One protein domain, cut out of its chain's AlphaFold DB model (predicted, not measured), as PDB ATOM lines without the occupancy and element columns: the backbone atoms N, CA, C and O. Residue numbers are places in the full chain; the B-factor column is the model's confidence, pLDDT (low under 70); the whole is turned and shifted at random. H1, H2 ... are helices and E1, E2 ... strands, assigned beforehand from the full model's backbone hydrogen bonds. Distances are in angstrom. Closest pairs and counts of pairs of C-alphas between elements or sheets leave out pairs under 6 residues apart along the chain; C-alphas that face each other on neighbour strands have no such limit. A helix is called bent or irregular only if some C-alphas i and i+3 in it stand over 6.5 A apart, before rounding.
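Overview. This is residues 15 to 126 of the 128 residues of an uncharacterized protein of Alphaproteobacteria bacterium (UniProt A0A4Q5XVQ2). A twisted sheet curls round one helix, H1: the long strand E1 bends sharply, and E1, E3, E4 and E5 close a ring of neighbour pairs. E2 and E6 are added along different parts of E1, and a short helix, H2, packs at the end of the ring where E3 ends and E4 begins. The printed part has 112 residues, with two named helices and six named strands in the order H1, E1, E2, E3, H2, E4, E5, E6; its class is mixed, helices and strands. The sheet is branched, and its neighbour pairs are antiparallel. The whole is compact, with a radius of gyration of the C-alphas of 13.7 A and spans of 39 by 32 by 20 A.

Along the chain. H1, residues 22 to 35, begins with C-alpha 22 at (31.865, -13.724, -18.580) and is 19.8 A long. E1, residues 43 to 59, is 24.9 A from first to last C-alpha and bends by 122 degrees at residue 51. E2 is residues 66 to 71, and E3, residues 74 to 82, is 25.5 A long. H2 is residues 84 to 90; it is irregular, but only just, with C-alphas 85 and 88 6.7 A apart. E4, residues 97 to 103, is 19.1 A long. E5, residues 108 to 117, is 17.8 A long and bends by 102 degrees at residue 113. E6, residues 122 to 125, ends with C-alpha 125 at (32.328, -22.267, -32.137).

Arrangement. E1 has E2 and E3 on one side and E5 and E6 on the other side. Its pairing is staggered: N 46 and O 79 of E3 are 3.0 A apart, N 47 and O 124 of E6 2.9 A, N 56 and O 114 of E5 2.9 A, and N 57 and O 68 of E2 2.9 A. E1 and E2 form a hairpin. E3 and E4 are antiparallel, with N 78 and O 100 2.9 A apart. E4 and E5 form a hairpin, with N 101 and O 110 2.9 A apart. H1 is on the sheet at a height of 7.9 A; its closest C-alphas to E5 are those of Leu 22 and Leu 115, 5.8 A apart. H2 is on the sheet over E3, and the closest C-alphas are those of Ala 82 and Phe 90, 7.1 A apart. H1 and H2 are apart. In H1 every O i to N i+4 pair is within hydrogen-bond range; in H2 0 of 3 are, beside 3 of 4 O i to N i+3 pairs.

Size, cuts and confidence. The two C-alphas farthest apart are those of Gly 37 and Pro 63, 44.3 A. The printed part has no cut, and no link is long. Mean pLDDT of the printed part is 91.5, and residues 62 to 63 are under 70.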
ATOM      1  N   ALA A  15      27.278 -28.923 -24.645       96.31
ATOM      2  CA  ALA A  15      26.611 -28.410 -23.459       96.31
ATOM      3  C   ALA A  15      27.638 -27.699 -22.573       96.31
ATOM      4  O   ALA A  15      28.723 -28.225 -22.328       96.31
ATOM      5  N   LEU A  16      27.287 -26.509 -22.105       95.19
ATOM      6  CA  LEU A  16      28.049 -25.777 -21.113       95.19
ATOM      7  C   LEU A  16      27.627 -26.206 -19.701       95.19
ATOM      8  O   LEU A  16      26.442 -26.499 -19.472       95.19
ATOM      9  N   PRO A  17      28.574 -26.213 -18.746       89.44
ATOM     10  CA  PRO A  17      28.235 -26.259 -17.330       89.44
ATOM     11  C   PRO A  17      27.499 -24.969 -16.917       89.44
ATOM     12  O   PRO A  17      27.219 -24.100 -17.743       89.44
ATOM     13  N   SER A  18      27.197 -24.834 -15.624       89.19
ATOM     14  CA  SER A  18      26.808 -23.535 -15.060       89.19
ATOM     15  C   SER A  18      27.854 -22.477 -15.427       89.19
ATOM     16  O   SER A  18      29.053 -22.707 -15.247       89.19
ATOM     17  N   ILE A  19      27.408 -21.334 -15.946       97.00
ATOM     18  CA  ILE A  19      28.270 -20.190 -16.243       97.00
ATOM     19  C   ILE A  19      27.872 -19.073 -15.294       97.00
ATOM     20  O   ILE A  19      26.763 -18.561 -15.385       97.00
ATOM     21  N   GLU A  20      28.782 -18.688 -14.410       96.81
ATOM     22  CA  GLU A  20      28.522 -17.684 -13.367       96.81
ATOM     23  C   GLU A  20      29.064 -16.294 -13.731       96.81
ATOM     24  O   GLU A  20      28.777 -15.310 -13.057       96.81
ATOM     25  N   SER A  21      29.882 -16.199 -14.783       96.62
ATOM     26  CA  SER A  21      30.447 -14.931 -15.241       96.62
ATOM     27  C   SER A  21      30.935 -14.997 -16.688       96.62
ATOM     28  O   SER A  21      31.127 -16.072 -17.266       96.62
ATOM     29  N   LEU A  22      31.218 -13.826 -17.268       95.44
ATOM     30  CA  LEU A  22      31.865 -13.724 -18.580       95.44
ATOM     31  C   LEU A  22      33.295 -14.292 -18.590       95.44
ATOM     32  O   LEU A  22      33.743 -14.763 -19.633       95.44
ATOM     33  N   ASP A  23      33.999 -14.294 -17.455       93.44
ATOM     34  CA  ASP A  23      35.343 -14.881 -17.364       93.44
ATOM     35  C   ASP A  23      35.282 -16.407 -17.383       93.44
ATOM     36  O   ASP A  23      36.029 -17.045 -18.127       93.44
ATOM     37  N   VAL A  24      34.332 -16.989 -16.640       95.38
ATOM     38  CA  VAL A  24      34.049 -18.431 -16.693       95.38
ATOM     39  C   VAL A  24      33.631 -18.822 -18.107       95.38
ATOM     40  O   VAL A  24      34.153 -19.793 -18.652       95.38
ATOM     41  N   LEU A  25      32.773 -18.023 -18.753       96.06
ATOM     42  CA  LEU A  25      32.394 -18.257 -20.143       96.06
ATOM     43  C   LEU A  25      33.606 -18.245 -21.085       96.06
ATOM     44  O   LEU A  25      33.761 -19.140 -21.918       96.06
ATOM     45  N   GLY A  26      34.465 -17.233 -20.958       94.44
ATOM     46  CA  GLY A  26      35.685 -17.117 -21.750       94.44
ATOM     47  C   GLY A  26      36.615 -18.316 -21.562       94.44
ATOM     48  O   GLY A  26      37.160 -18.825 -22.542       94.44
ATOM     49  N   ALA A  27      36.750 -18.814 -20.330       93.56
ATOM     50  CA  ALA A  27      37.520 -20.016 -20.023       93.56
ATOM     51  C   ALA A  27      36.909 -21.277 -20.657       93.56
ATOM     52  O   ALA A  27      37.639 -22.050 -21.281       93.56
ATOM     53  N   SER A  28      35.584 -21.455 -20.588       94.94
ATOM     54  CA  SER A  28      34.892 -22.583 -21.231       94.94
ATOM     55  C   SER A  28      35.047 -22.567 -22.754       94.94
ATOM     56  O   SER A  28      35.292 -23.608 -23.367       94.94
ATOM     57  N   ILE A  29      34.966 -21.390 -23.386       95.25
ATOM     58  CA  ILE A  29      35.210 -21.254 -24.830       95.25
ATOM     59  C   ILE A  29      36.672 -21.574 -25.161       95.25
ATOM     60  O   ILE A  29      36.929 -22.283 -26.134       95.25
ATOM     61  N   ALA A  30      37.629 -21.105 -24.354       92.81
ATOM     62  CA  ALA A  30      39.050 -21.385 -24.550       92.81
ATOM     63  C   ALA A  30      39.376 -22.881 -24.418       92.81
ATOM     64  O   ALA A  30      40.137 -23.432 -25.215       92.81
ATOM     65  N   GLU A  31      38.804 -23.559 -23.424       92.88
ATOM     66  CA  GLU A  31      38.927 -25.005 -23.252       92.88
ATOM     67  C   GLU A  31      38.348 -25.758 -24.448       92.88
ATOM     68  O   GLU A  31      39.041 -26.586 -25.046       92.88
ATOM     69  N   HIS A  32      37.129 -25.411 -24.867       93.69
ATOM     70  CA  HIS A  32      36.513 -26.050 -26.019       93.69
ATOM     71  C   HIS A  32      37.323 -25.809 -27.301       93.69
ATOM     72  O   HIS A  32      37.604 -26.758 -28.034       93.69
ATOM     73  N   ALA A  33      37.789 -24.580 -27.539       92.62
ATOM     74  CA  ALA A  33      38.650 -24.242 -28.669       92.62
ATOM     75  C   ALA A  33      39.928 -25.102 -28.693       92.62
ATOM     76  O   ALA A  33      40.264 -25.667 -29.738       92.62
ATOM     77  N   ARG A  34      40.604 -25.272 -27.548       92.19
ATOM     78  CA  ARG A  34      41.774 -26.158 -27.432       92.19
ATOM     79  C   ARG A  34      41.419 -27.617 -27.722       92.19
ATOM     80  O   ARG A  34      42.133 -28.262 -28.484       92.19
ATOM     81  N   SER A  35      40.299 -28.113 -27.189       92.75
ATOM     82  CA  SER A  35      39.854 -29.502 -27.393       92.75
ATOM     83  C   SER A  35      39.603 -29.850 -28.866       92.75
ATOM     84  O   SER A  35      39.791 -30.991 -29.276       92.75
ATOM     85  N   VAL A  36      39.240 -28.856 -29.685       92.25
ATOM     86  CA  VAL A  36      39.015 -29.023 -31.130       92.25
ATOM     87  C   VAL A  36      40.226 -28.624 -31.988       92.25
ATOM     88  O   VAL A  36      40.087 -28.424 -33.199       92.25
ATOM     89  N   GLY A  37      41.402 -28.469 -31.371       91.00
ATOM     90  CA  GLY A  37      42.673 -28.213 -32.053       91.00
ATOM     91  C   GLY A  37      42.899 -26.763 -32.492       91.00
ATOM     92  O   GLY A  37      43.700 -26.512 -33.392       91.00
ATOM     93  N   CYS A  38      42.202 -25.783 -31.907       88.12
ATOM     94  CA  CYS A  38      42.519 -24.377 -32.155       88.12
ATOM     95  C   CYS A  38      43.785 -23.981 -31.372       88.12
ATOM     96  O   CYS A  38      43.857 -24.170 -30.161       88.12
ATOM     97  N   GLY A  39      44.788 -23.455 -32.084       80.75
ATOM     98  CA  GLY A  39      46.089 -23.079 -31.513       80.75
ATOM     99  C   GLY A  39      46.074 -21.794 -30.677       80.75
ATOM    100  O   GLY A  39      45.044 -21.136 -30.541       80.75
ATOM    101  N   ALA A  40      47.248 -21.411 -30.167       77.50
ATOM    102  CA  ALA A  40      47.442 -20.264 -29.272       77.50
ATOM    103  C   ALA A  40      47.080 -18.896 -29.880       77.50
ATOM    104  O   ALA A  40      46.850 -17.960 -29.133       77.50
ATOM    105  N   GLU A  41      46.941 -18.795 -31.204       82.38
ATOM    106  CA  GLU A  41      46.532 -17.582 -31.936       82.38
ATOM    107  C   GLU A  41      45.058 -17.635 -32.379       82.38
ATOM    108  O   GLU A  41      44.663 -17.098 -33.417       82.38
ATOM    109  N   ALA A  42      44.222 -18.403 -31.675       85.38
ATOM    110  CA  ALA A  42      42.842 -18.595 -32.083       85.38
ATOM    111  C   ALA A  42      42.024 -17.306 -31.947       85.38
ATOM    112  O   ALA A  42      41.836 -16.775 -30.857       85.38
ATOM    113  N   LYS A  43      41.450 -16.886 -33.077       90.12
ATOM    114  CA  LYS A  43      40.359 -15.921 -33.172       90.12
ATOM    115  C   LYS A  43      39.189 -16.588 -33.884       90.12
ATOM    116  O   LYS A  43      39.349 -17.067 -35.008       90.12
ATOM    117  N   LEU A  44      38.034 -16.639 -33.236       92.38
ATOM    118  CA  LEU A  44      36.856 -17.323 -33.767       92.38
ATOM    119  C   LEU A  44      35.564 -16.649 -33.312       92.38
ATOM    120  O   LEU A  44      35.522 -15.993 -32.271       92.38
ATOM    121  N   ALA A  45      34.508 -16.822 -34.101       95.50
ATOM    122  CA  ALA A  45      33.156 -16.513 -33.663       95.50
ATOM    123  C   ALA A  45      32.594 -17.654 -32.808       95.50
ATOM    124  O   ALA A  45      32.860 -18.830 -33.072       95.50
ATOM    125  N   TYR A  46      31.778 -17.310 -31.819       96.81
ATOM    126  CA  TYR A  46      31.005 -18.273 -31.043       96.81
ATOM    127  C   TYR A  46      29.531 -17.863 -30.975       96.81
ATOM    128  O   TYR A  46      29.174 -16.693 -31.146       96.81
ATOM    129  N   ARG A  47      28.680 -18.857 -30.731       97.62
ATOM    130  CA  ARG A  47      27.239 -18.721 -30.533       97.62
ATOM    131  C   ARG A  47      26.821 -19.601 -29.367       97.62
ATOM    132  O   ARG A  47      27.250 -20.747 -29.292       97.62
ATOM    133  N   ILE A  48      25.971 -19.089 -28.488       98.38
ATOM    134  CA  ILE A  48      25.390 -19.852 -27.384       98.38
ATOM    135  C   ILE A  48      23.882 -19.689 -27.424       98.38
ATOM    136  O   ILE A  48      23.392 -18.576 -27.597       98.38
ATOM    137  N   VAL A  49      23.155 -20.784 -27.247       98.31
ATOM    138  CA  VAL A  49      21.706 -20.773 -27.023       98.31
ATOM    139  C   VAL A  49      21.447 -21.257 -25.606       98.31
ATOM    140  O   VAL A  49      21.939 -22.319 -25.228       98.31
ATOM    141  N   GLY A  50      20.693 -20.500 -24.815       97.38
ATOM    142  CA  GLY A  50      20.402 -20.883 -23.437       97.38
ATOM    143  C   GLY A  50      19.327 -20.023 -22.789       97.38
ATOM    144  O   GLY A  50      18.566 -19.333 -23.470       97.38
ATOM    145  N   ARG A  51      19.289 -20.063 -21.457       97.25
ATOM    146  CA  ARG A  51      18.463 -19.196 -20.615       97.25
ATOM    147  C   ARG A  51      19.365 -18.432 -19.654       97.25
ATOM    148  O   ARG A  51      20.289 -19.005 -19.075       97.25
ATOM    149  N   ALA A  52      19.129 -17.132 -19.537       97.06
ATOM    150  CA  ALA A  52      19.852 -16.288 -18.610       97.06
ATOM    151  C   ALA A  52      19.234 -16.498 -17.238       97.06
ATOM    152  O   ALA A  52      18.047 -16.243 -17.054       97.06
ATOM    153  N   LYS A  53      20.050 -16.897 -16.268       97.62
ATOM    154  CA  LYS A  53      19.676 -16.706 -14.871       97.62
ATOM    155  C   LYS A  53      19.653 -15.205 -14.582       97.62
ATOM    156  O   LYS A  53      18.663 -14.692 -14.075       97.62
ATOM    157  N   ARG A  54      20.706 -14.504 -15.017       98.19
ATOM    158  CA  ARG A  54      20.820 -13.044 -14.994       98.19
ATOM    159  C   ARG A  54      21.753 -12.563 -16.099       98.19
ATOM    160  O   ARG A  54      22.799 -13.155 -16.337       98.19
ATOM    161  N   ALA A  55      21.401 -11.475 -16.763       98.06
ATOM    162  CA  ALA A  55      22.237 -10.828 -17.762       98.06
ATOM    163  C   ALA A  55      22.182  -9.314 -17.575       98.06
ATOM    164  O   ALA A  55      21.104  -8.723 -17.607       98.06
ATOM    165  N   GLU A  56      23.347  -8.692 -17.420       97.94
ATOM    166  CA  GLU A  56      23.487  -7.238 -17.408       97.94
ATOM    167  C   GLU A  56      24.039  -6.804 -18.756       97.94
ATOM    168  O   GLU A  56      25.073  -7.308 -19.207       97.94
ATOM    169  N   TRP A  57      23.344  -5.892 -19.421       96.25
ATOM    170  CA  TRP A  57      23.678  -5.497 -20.778       96.25
ATOM    171  C   TRP A  57      23.372  -4.031 -21.025       96.25
ATOM    172  O   TRP A  57      22.544  -3.416 -20.356       96.25
ATOM    173  N   SER A  58      24.054  -3.468 -22.012       93.81
ATOM    174  CA  SER A  58      23.854  -2.088 -22.409       93.81
ATOM    175  C   SER A  58      23.501  -1.954 -23.874       93.81
ATOM    176  O   SER A  58      24.004  -2.684 -24.732       93.81
ATOM    177  N   LEU A  59      22.676  -0.955 -24.154       90.31
ATOM    178  CA  LEU A  59      22.402  -0.484 -25.496       90.31
ATOM    179  C   LEU A  59      23.025   0.902 -25.642       90.31
ATOM    180  O   LEU A  59      22.571   1.870 -25.029       90.31
ATOM    181  N   ASP A  60      24.074   0.994 -26.455       80.25
ATOM    182  CA  ASP A  60      24.714   2.269 -26.773       80.25
ATOM    183  C   ASP A  60      23.883   3.011 -27.829       80.25
ATOM    184  O   ASP A  60      24.225   3.073 -29.009       80.25
ATOM    185  N   THR A  61      22.741   3.551 -27.409       71.19
ATOM    186  CA  THR A  61      21.931   4.480 -28.205       71.19
ATOM    187  C   THR A  61      22.299   5.924 -27.889       71.19
ATOM    188  O   THR A  61      22.466   6.300 -26.732       71.19
ATOM    189  N   LEU A  62      22.383   6.775 -28.912       59.22
ATOM    190  CA  LEU A  62      22.380   8.225 -28.707       59.22
ATOM    191  C   LEU A  62      20.933   8.686 -28.444       59.22
ATOM    192  O   LEU A  62      20.028   8.186 -29.111       59.22
ATOM    193  N   PRO A  63      20.680   9.626 -27.511       69.00
ATOM    194  CA  PRO A  63      21.645  10.418 -26.741       69.00
ATOM    195  C   PRO A  63      22.033   9.829 -25.370       69.00
ATOM    196  O   PRO A  63      22.847  10.431 -24.673       69.00
ATOM    197  N   ARG A  64      21.452   8.700 -24.940       77.62
ATOM    198  CA  ARG A  64      21.755   8.076 -23.640       77.62
ATOM    199  C   ARG A  64      21.918   6.568 -23.773       77.62
ATOM    200  O   ARG A  64      21.042   5.888 -24.309       77.62
ATOM    201  N   ARG A  65      23.014   6.067 -23.201       84.44
ATOM    202  CA  ARG A  65      23.254   4.640 -22.996       84.44
ATOM    203  C   ARG A  65      22.169   4.073 -22.086       84.44
ATOM    204  O   ARG A  65      21.963   4.580 -20.984       84.44
ATOM    205  N   GLY A  66      21.493   3.034 -22.559       88.31
ATOM    206  CA  GLY A  66      20.613   2.222 -21.734       88.31
ATOM    207  C   GLY A  66      21.421   1.143 -21.022       88.31
ATOM    208  O   GLY A  66      22.284   0.515 -21.635       88.31
ATOM    209  N   GLU A  67      21.149   0.945 -19.739       94.19
ATOM    210  CA  GLU A  67      21.711  -0.117 -18.903       94.19
ATOM    211  C   GLU A  67      20.539  -0.961 -18.408       94.19
ATOM    212  O   GLU A  67      19.568  -0.419 -17.875       94.19
ATOM    213  N   TYR A  68      20.606  -2.269 -18.623       95.62
ATOM    214  CA  TYR A  68      19.484  -3.175 -18.423       95.62
ATOM    215  C   TYR A  68      19.931  -4.441 -17.703       95.62
ATOM    216  O   TYR A  68      21.055  -4.918 -17.872       95.62
ATOM    217  N   VAL A  69      19.005  -5.003 -16.932       97.50
ATOM    218  CA  VAL A  69      19.130  -6.325 -16.323       97.50
ATOM    219  C   VAL A  69      17.967  -7.172 -16.817       97.50
ATOM    220  O   VAL A  69      16.828  -6.708 -16.866       97.50
ATOM    221  N   THR A  70      18.253  -8.403 -17.218       97.38
ATOM    222  CA  THR A  70      17.250  -9.369 -17.672       97.38
ATOM    223  C   THR A  70      17.503 -10.704 -16.988       97.38
ATOM    224  O   THR A  70      18.638 -11.175 -16.950       97.38
ATOM    225  N   GLU A  71      16.456 -11.309 -16.439       97.69
ATOM    226  CA  GLU A  71      16.528 -12.530 -15.632       97.69
ATOM    227  C   GLU A  71      15.485 -13.532 -16.123       97.69
ATOM    228  O   GLU A  71      14.410 -13.146 -16.574       97.69
ATOM    229  N   GLY A  72      15.811 -14.821 -16.063       96.38
ATOM    230  CA  GLY A  72      14.911 -15.911 -16.437       96.38
ATOM    231  C   GLY A  72      14.546 -15.989 -17.922       96.38
ATOM    232  O   GLY A  72      13.712 -16.816 -18.280       96.38
ATOM    233  N   GLU A  73      15.141 -15.184 -18.803       97.38
ATOM    234  CA  GLU A  73      14.759 -15.114 -20.218       97.38
ATOM    235  C   GLU A  73      15.614 -16.018 -21.120       97.38
ATOM    236  O   GLU A  73      16.837 -16.102 -20.946       97.38
ATOM    237  N   PRO A  74      15.017 -16.670 -22.138       97.69
ATOM    238  CA  PRO A  74      15.775 -17.274 -23.223       97.69
ATOM    239  C   PRO A  74      16.633 -16.228 -23.943       97.69
ATOM    240  O   PRO A  74      16.159 -15.143 -24.289       97.69
ATOM    241  N   LEU A  75      17.883 -16.577 -24.239       97.88
ATOM    242  CA  LEU A  75      18.780 -15.719 -25.004       97.88
ATOM    243  C   LEU A  75      19.642 -16.498 -25.990       97.88
ATOM    244  O   LEU A  75      19.944 -17.683 -25.821       97.88
ATOM    245  N   VAL A  76      20.100 -15.764 -26.998       98.25
ATOM    246  CA  VAL A  76      21.233 -16.155 -27.827       98.25
ATOM    247  C   VAL A  76      22.388 -15.214 -27.518       98.25
ATOM    248  O   VAL A  76      22.239 -13.999 -27.634       98.25
ATOM    249  N   VAL A  77      23.542 -15.763 -27.147       98.06
ATOM    250  CA  VAL A  77      24.786 -14.994 -27.035       98.06
ATOM    251  C   VAL A  77      25.578 -15.184 -28.316       98.06
ATOM    252  O   VAL A  77      25.773 -16.311 -28.772       98.06
ATOM    253  N   VAL A  78      26.051 -14.090 -28.897       96.62
ATOM    254  CA  VAL A  78      26.975 -14.109 -30.034       96.62
ATOM    255  C   VAL A  78      28.186 -13.267 -29.700       96.62
ATOM    256  O   VAL A  78      28.080 -12.237 -29.034       96.62
ATOM    257  N   GLY A  79      29.348 -13.688 -30.171       95.38
ATOM    258  CA  GLY A  79      30.548 -12.933 -29.883       95.38
ATOM    259  C   GLY A  79      31.779 -13.424 -30.604       95.38
ATOM    260  O   GLY A  79      31.755 -14.378 -31.387       95.38
ATOM    261  N   LEU A  80      32.871 -12.733 -30.309       94.50
ATOM    262  CA  LEU A  80      34.208 -13.111 -30.731       94.50
ATOM    263  C   LEU A  80      35.002 -13.575 -29.523       94.50
ATOM    264  O   LEU A  80      34.957 -12.946 -28.467       94.50
ATOM    265  N   PHE A  81      35.730 -14.665 -29.712       93.75
ATOM    266  CA  PHE A  81      36.766 -15.130 -28.808       93.75
ATOM    267  C   PHE A  81      38.127 -14.877 -29.442       93.75
ATOM    268  O   PHE A  81      38.311 -15.101 -30.646       93.75
ATOM    269  N   ALA A  82      39.075 -14.448 -28.620       91.56
ATOM    270  CA  ALA A  82      40.473 -14.344 -28.982       91.56
ATOM    271  C   ALA A  82      41.346 -14.782 -27.801       91.56
ATOM    272  O   ALA A  82      41.088 -14.431 -26.648       91.56
ATOM    273  N   THR A  83      42.397 -15.539 -28.092       84.56
ATOM    274  CA  THR A  83      43.473 -15.821 -27.135       84.56
ATOM    275  C   THR A  83      44.234 -14.538 -26.782       84.56
ATOM    276  O   THR A  83      44.194 -13.575 -27.545       84.56
ATOM    277  N   GLN A  84      44.907 -14.498 -25.624       74.75
ATOM    278  CA  GLN A  84      45.452 -13.260 -25.033       74.75
ATOM    279  C   GLN A  84      46.281 -12.404 -26.007       74.75
ATOM    280  O   GLN A  84      46.050 -11.198 -26.091       74.75
ATOM    281  N   ASP A  85      47.157 -13.011 -26.809       72.19
ATOM    282  CA  ASP A  85      48.004 -12.272 -27.758       72.19
ATOM    283  C   ASP A  85      47.196 -11.552 -28.856       72.19
ATOM    284  O   ASP A  85      47.561 -10.462 -29.321       72.19
ATOM    285  N   GLN A  86      46.044 -12.118 -29.225       76.81
ATOM    286  CA  GLN A  86      45.101 -11.557 -30.194       76.81
ATOM    287  C   GLN A  86      44.022 -10.682 -29.539       76.81
ATOM    288  O   GLN A  86      43.486  -9.778 -30.182       76.81
ATOM    289  N   ALA A  87      43.714 -10.912 -28.262       78.88
ATOM    290  CA  ALA A  87      42.624 -10.272 -27.532       78.88
ATOM    291  C   ALA A  87      42.724  -8.741 -27.538       78.88
ATOM    292  O   ALA A  87      41.733  -8.063 -27.809       78.88
ATOM    293  N   ARG A  88      43.940  -8.204 -27.376       77.19
ATOM    294  CA  ARG A  88      44.224  -6.755 -27.357       77.19
ATOM    295  C   ARG A  88      43.638  -5.952 -28.527       77.19
ATOM    296  O   ARG A  88      43.429  -4.754 -28.392       77.19
ATOM    297  N   HIS A  89      43.386  -6.593 -29.672       76.00
ATOM    298  CA  HIS A  89      42.872  -5.936 -30.880       76.00
ATOM    299  C   HIS A  89      41.371  -6.129 -31.095       76.00
ATOM    300  O   HIS A  89      40.781  -5.458 -31.943       76.00
ATOM    301  N   PHE A  90      40.750  -7.088 -30.401       75.69
ATOM    302  CA  PHE A  90      39.414  -7.566 -30.762       75.69
ATOM    303  C   PHE A  90      38.424  -7.656 -29.608       75.69
ATOM    304  O   PHE A  90      37.229  -7.765 -29.880       75.69
ATOM    305  N   VAL A  91      38.874  -7.606 -28.358       81.25
ATOM    306  CA  VAL A  91      37.999  -7.725 -27.188       81.25
ATOM    307  C   VAL A  91      38.330  -6.648 -26.150       81.25
ATOM    308  O   VAL A  91      39.400  -6.039 -26.236       81.25
ATOM    309  N   PRO A  92      37.418  -6.361 -25.200       79.38
ATOM    310  CA  PRO A  92      37.698  -5.440 -24.104       79.38
ATOM    311  C   PRO A  92      38.966  -5.823 -23.337       79.38
ATOM    312  O   PRO A  92      39.294  -7.005 -23.205       79.38
ATOM    313  N   GLU A  93      39.661  -4.818 -22.809       79.50
ATOM    314  CA  GLU A  93      40.897  -5.014 -22.055       79.50
ATOM    315  C   GLU A  93      40.699  -6.007 -20.896       79.50
ATOM    316  O   GLU A  93      39.691  -5.975 -20.187       79.50
ATOM    317  N   GLY A  94      41.645  -6.938 -20.745       79.62
ATOM    318  CA  GLY A  94      41.600  -7.981 -19.715       79.62
ATOM    319  C   GLY A  94      40.596  -9.114 -19.965       79.62
ATOM    320  O   GLY A  94      40.529 -10.038 -19.158       79.62
ATOM    321  N   ARG A  95      39.832  -9.094 -21.066       84.81
ATOM    322  CA  ARG A  95      38.891 -10.164 -21.435       84.81
ATOM    323  C   ARG A  95      39.446 -11.029 -22.569       84.81
ATOM    324  O   ARG A  95      40.346 -10.628 -23.299       84.81
ATOM    325  N   SER A  96      38.871 -12.218 -22.743       89.81
ATOM    326  CA  SER A  96      39.104 -13.104 -23.901       89.81
ATOM    327  C   SER A  96      37.912 -13.156 -24.861       89.81
ATOM    328  O   SER A  96      37.984 -13.788 -25.919       89.81
ATOM    329  N   ILE A  97      36.809 -12.485 -24.508       94.25
ATOM    330  CA  ILE A  97      35.572 -12.460 -25.283       94.25
ATOM    331  C   ILE A  97      35.000 -11.050 -25.414       94.25
ATOM    332  O   ILE A  97      35.086 -10.235 -24.498       94.25
ATOM    333  N   HIS A  98      34.351 -10.801 -26.547       94.25
ATOM    334  CA  HIS A  98      33.452  -9.671 -26.760       94.25
ATOM    335  C   HIS A  98      32.069 -10.240 -27.078       94.25
ATOM    336  O   HIS A  98      31.907 -10.912 -28.098       94.25
ATOM    337  N   ALA A  99      31.110 -10.042 -26.174       95.50
ATOM    338  CA  ALA A  99      29.841 -10.761 -26.162       95.50
ATOM    339  C   ALA A  99      28.649  -9.808 -26.288       95.50
ATOM    340  O   ALA A  99      28.569  -8.816 -25.568       95.50
ATOM    341  N   HIS A 100      27.696 -10.144 -27.152       96.12
ATOM    342  CA  HIS A 100      26.384  -9.508 -27.231       96.12
ATOM    343  C   HIS A 100      25.295 -10.543 -26.937       96.12
ATOM    344  O   HIS A 100      25.431 -11.713 -27.301       96.12
ATOM    345  N   ALA A 101      24.204 -10.108 -26.314       97.25
ATOM    346  CA  ALA A 101      23.015 -10.923 -26.085       97.25
ATOM    347  C   ALA A 101      21.872 -10.489 -27.003       97.25
ATOM    348  O   ALA A 101      21.714  -9.303 -27.295       97.25
ATOM    349  N   VAL A 102      21.065 -11.460 -27.423       97.31
ATOM    350  CA  VAL A 102      19.814 -11.273 -28.158       97.31
ATOM    351  C   VAL A 102      18.695 -11.952 -27.377       97.31
ATOM    352  O   VAL A 102      18.673 -13.180 -27.255       97.31
ATOM    353  N   PHE A 103      17.748 -11.158 -26.889       96.75
ATOM    354  CA  PHE A 103      16.543 -11.615 -26.201       96.75
ATOM    355  C   PHE A 103      15.382 -11.586 -27.191       96.75
ATOM    356  O   PHE A 103      14.671 -10.590 -27.321       96.75
ATOM    357  N   SER A 104      15.211 -12.678 -27.943       92.12
ATOM    358  CA  SER A 104      14.270 -12.716 -29.078       92.12
ATOM    359  C   SER A 104      12.816 -12.486 -28.655       92.12
ATOM    360  O   SER A 104      12.089 -11.799 -29.363       92.12
ATOM    361  N   ALA A 105      12.412 -13.001 -27.488       92.81
ATOM    362  CA  ALA A 105      11.065 -12.804 -26.945       92.81
ATOM    363  C   ALA A 105      10.767 -11.333 -26.606       92.81
ATOM    364  O   ALA A 105       9.625 -10.893 -26.707       92.81
ATOM    365  N   LEU A 106      11.803 -10.571 -26.249       92.81
ATOM    366  CA  LEU A 106      11.710  -9.155 -25.900       92.81
ATOM    367  C   LEU A 106      11.973  -8.230 -27.099       92.81
ATOM    368  O   LEU A 106      11.774  -7.024 -26.996       92.81
ATOM    369  N   GLY A 107      12.446  -8.769 -28.228       93.75
ATOM    370  CA  GLY A 107      12.807  -7.979 -29.406       93.75
ATOM    371  C   GLY A 107      14.005  -7.048 -29.193       93.75
ATOM    372  O   GLY A 107      14.127  -6.049 -29.899       93.75
ATOM    373  N   VAL A 108      14.888  -7.350 -28.232       93.12
ATOM    374  CA  VAL A 108      16.041  -6.500 -27.884       93.12
ATOM    375  C   VAL A 108      17.366  -7.252 -27.969       93.12
ATOM    376  O   VAL A 108      17.438  -8.472 -27.809       93.12
ATOM    377  N   ALA A 109      18.436  -6.501 -28.214       93.94
ATOM    378  CA  ALA A 109      19.805  -6.992 -28.200       93.94
ATOM    379  C   ALA A 109      20.747  -5.907 -27.677       93.94
ATOM    380  O   ALA A 109      20.463  -4.718 -27.815       93.94
ATOM    381  N   GLY A 110      21.886  -6.304 -27.121       94.56
ATOM    382  CA  GLY A 110      22.879  -5.348 -26.645       94.56
ATOM    383  C   GLY A 110      24.183  -5.986 -26.198       94.56
ATOM    384  O   GLY A 110      24.377  -7.200 -26.289       94.56
ATOM    385  N   HIS A 111      25.097  -5.138 -25.739       94.88
ATOM    386  CA  HIS A 111      26.423  -5.538 -25.293       94.88
ATOM    387  C   HIS A 111      26.374  -6.106 -23.876       94.88
ATOM    388  O   HIS A 111      25.866  -5.444 -22.976       94.88
ATOM    389  N   LEU A 112      26.905  -7.313 -23.665       95.69
ATOM    390  CA  LEU A 112      26.920  -7.948 -22.348       95.69
ATOM    391  C   LEU A 112      28.021  -7.363 -21.464       95.69
ATOM    392  O   LEU A 112      29.181  -7.294 -21.859       95.69
ATOM    393  N   LYS A 113      27.649  -7.022 -20.232       95.31
ATOM    394  CA  LYS A 113      28.547  -6.559 -19.165       95.31
ATOM    395  C   LYS A 113      28.749  -7.627 -18.091       95.31
ATOM    396  O   LYS A 113      29.853  -7.761 -17.570       95.31
ATOM    397  N   ALA A 114      27.703  -8.398 -17.804       96.88
ATOM    398  CA  ALA A 114      27.738  -9.560 -16.923       96.88
ATOM    399  C   ALA A 114      26.733 -10.615 -17.400       96.88
ATOM    400  O   ALA A 114      25.741 -10.289 -18.056       96.88
ATOM    401  N   LEU A 115      27.002 -11.881 -17.084       97.94
ATOM    402  CA  LEU A 115      26.171 -12.998 -17.507       97.94
ATOM    403  C   LEU A 115      26.275 -14.166 -16.525       97.94
ATOM    404  O   LEU A 115      27.372 -14.658 -16.273       97.94
ATOM    405  N   GLU A 116      25.117 -14.646 -16.092       98.25
ATOM    406  CA  GLU A 116      24.896 -15.940 -15.460       98.25
ATOM    407  C   GLU A 116      23.955 -16.763 -16.356       98.25
ATOM    408  O   GLU A 116      22.823 -16.344 -16.631       98.25
ATOM    409  N   LEU A 117      24.399 -17.933 -16.823       97.19
ATOM    410  CA  LEU A 117      23.572 -18.858 -17.603       97.19
ATOM    411  C   LEU A 117      23.091 -20.013 -16.740       97.19
ATOM    412  O   LEU A 117      23.841 -20.567 -15.934       97.19
ATOM    413  N   GLU A 118      21.855 -20.429 -16.984       95.50
ATOM    414  CA  GLU A 118      21.381 -21.710 -16.482       95.50
ATOM    415  C   GLU A 118      22.186 -22.877 -17.098       95.50
ATOM    416  O   GLU A 118      22.653 -22.777 -18.243       95.50
ATOM    417  N   PRO A 119      22.345 -24.000 -16.372       94.19
ATOM    418  CA  PRO A 119      23.004 -25.192 -16.897       94.19
ATOM    419  C   PRO A 119      22.349 -25.709 -18.184       94.19
ATOM    420  O   PRO A 119      21.135 -25.629 -18.362       94.19
ATOM    421  N   GLY A 120      23.149 -26.311 -19.068       94.19
ATOM    422  CA  GLY A 120      22.643 -26.924 -20.301       94.19
ATOM    423  C   GLY A 120      22.563 -25.978 -21.501       94.19
ATOM    424  O   GLY A 120      22.113 -26.397 -22.571       94.19
ATOM    425  N   ALA A 121      23.049 -24.738 -21.369       97.31
ATOM    426  CA  ALA A 121      23.277 -23.856 -22.511       97.31
ATOM    427  C   ALA A 121      24.171 -24.537 -23.567       97.31
ATOM    428  O   ALA A 121      25.075 -25.306 -23.245       97.31
ATOM    429  N   ARG A 122      23.916 -24.273 -24.848       98.19
ATOM    430  CA  ARG A 122      24.548 -24.961 -25.981       98.19
ATOM    431  C   ARG A 122      25.516 -24.026 -26.684       98.19
ATOM    432  O   ARG A 122      25.077 -23.064 -27.308       98.19
ATOM    433  N   LEU A 123      26.813 -24.302 -26.583       98.12
ATOM    434  CA  LEU A 123      27.884 -23.561 -27.249       98.12
ATOM    435  C   LEU A 123      28.180 -24.158 -28.627       98.12
ATOM    436  O   LEU A 123      28.356 -25.365 -28.772       98.12
ATOM    437  N   GLN A 124      28.340 -23.286 -29.615       97.38
ATOM    438  CA  GLN A 124      28.974 -23.567 -30.897       97.38
ATOM    439  C   GLN A 124      30.119 -22.588 -31.115       97.38
ATOM    440  O   GLN A 124      29.990 -21.388 -30.868       97.38
ATOM    441  N   ILE A 125      31.220 -23.091 -31.655       96.38
ATOM    442  CA  ILE A 125      32.328 -22.267 -32.137       96.38
ATOM    443  C   ILE A 125      32.480 -22.444 -33.643       96.38
ATOM    444  O   ILE A 125      32.137 -23.486 -34.209       96.38
ATOM    445  N   GLN A 126      32.978 -21.408 -34.302       94.81
ATOM    446  CA  GLN A 126      33.276 -21.433 -35.727       94.81
ATOM    447  C   GLN A 126      34.233 -22.590 -36.069       94.81
ATOM    448  O   GLN A 126      35.260 -22.794 -35.415       94.81
TER     449      GLN A 126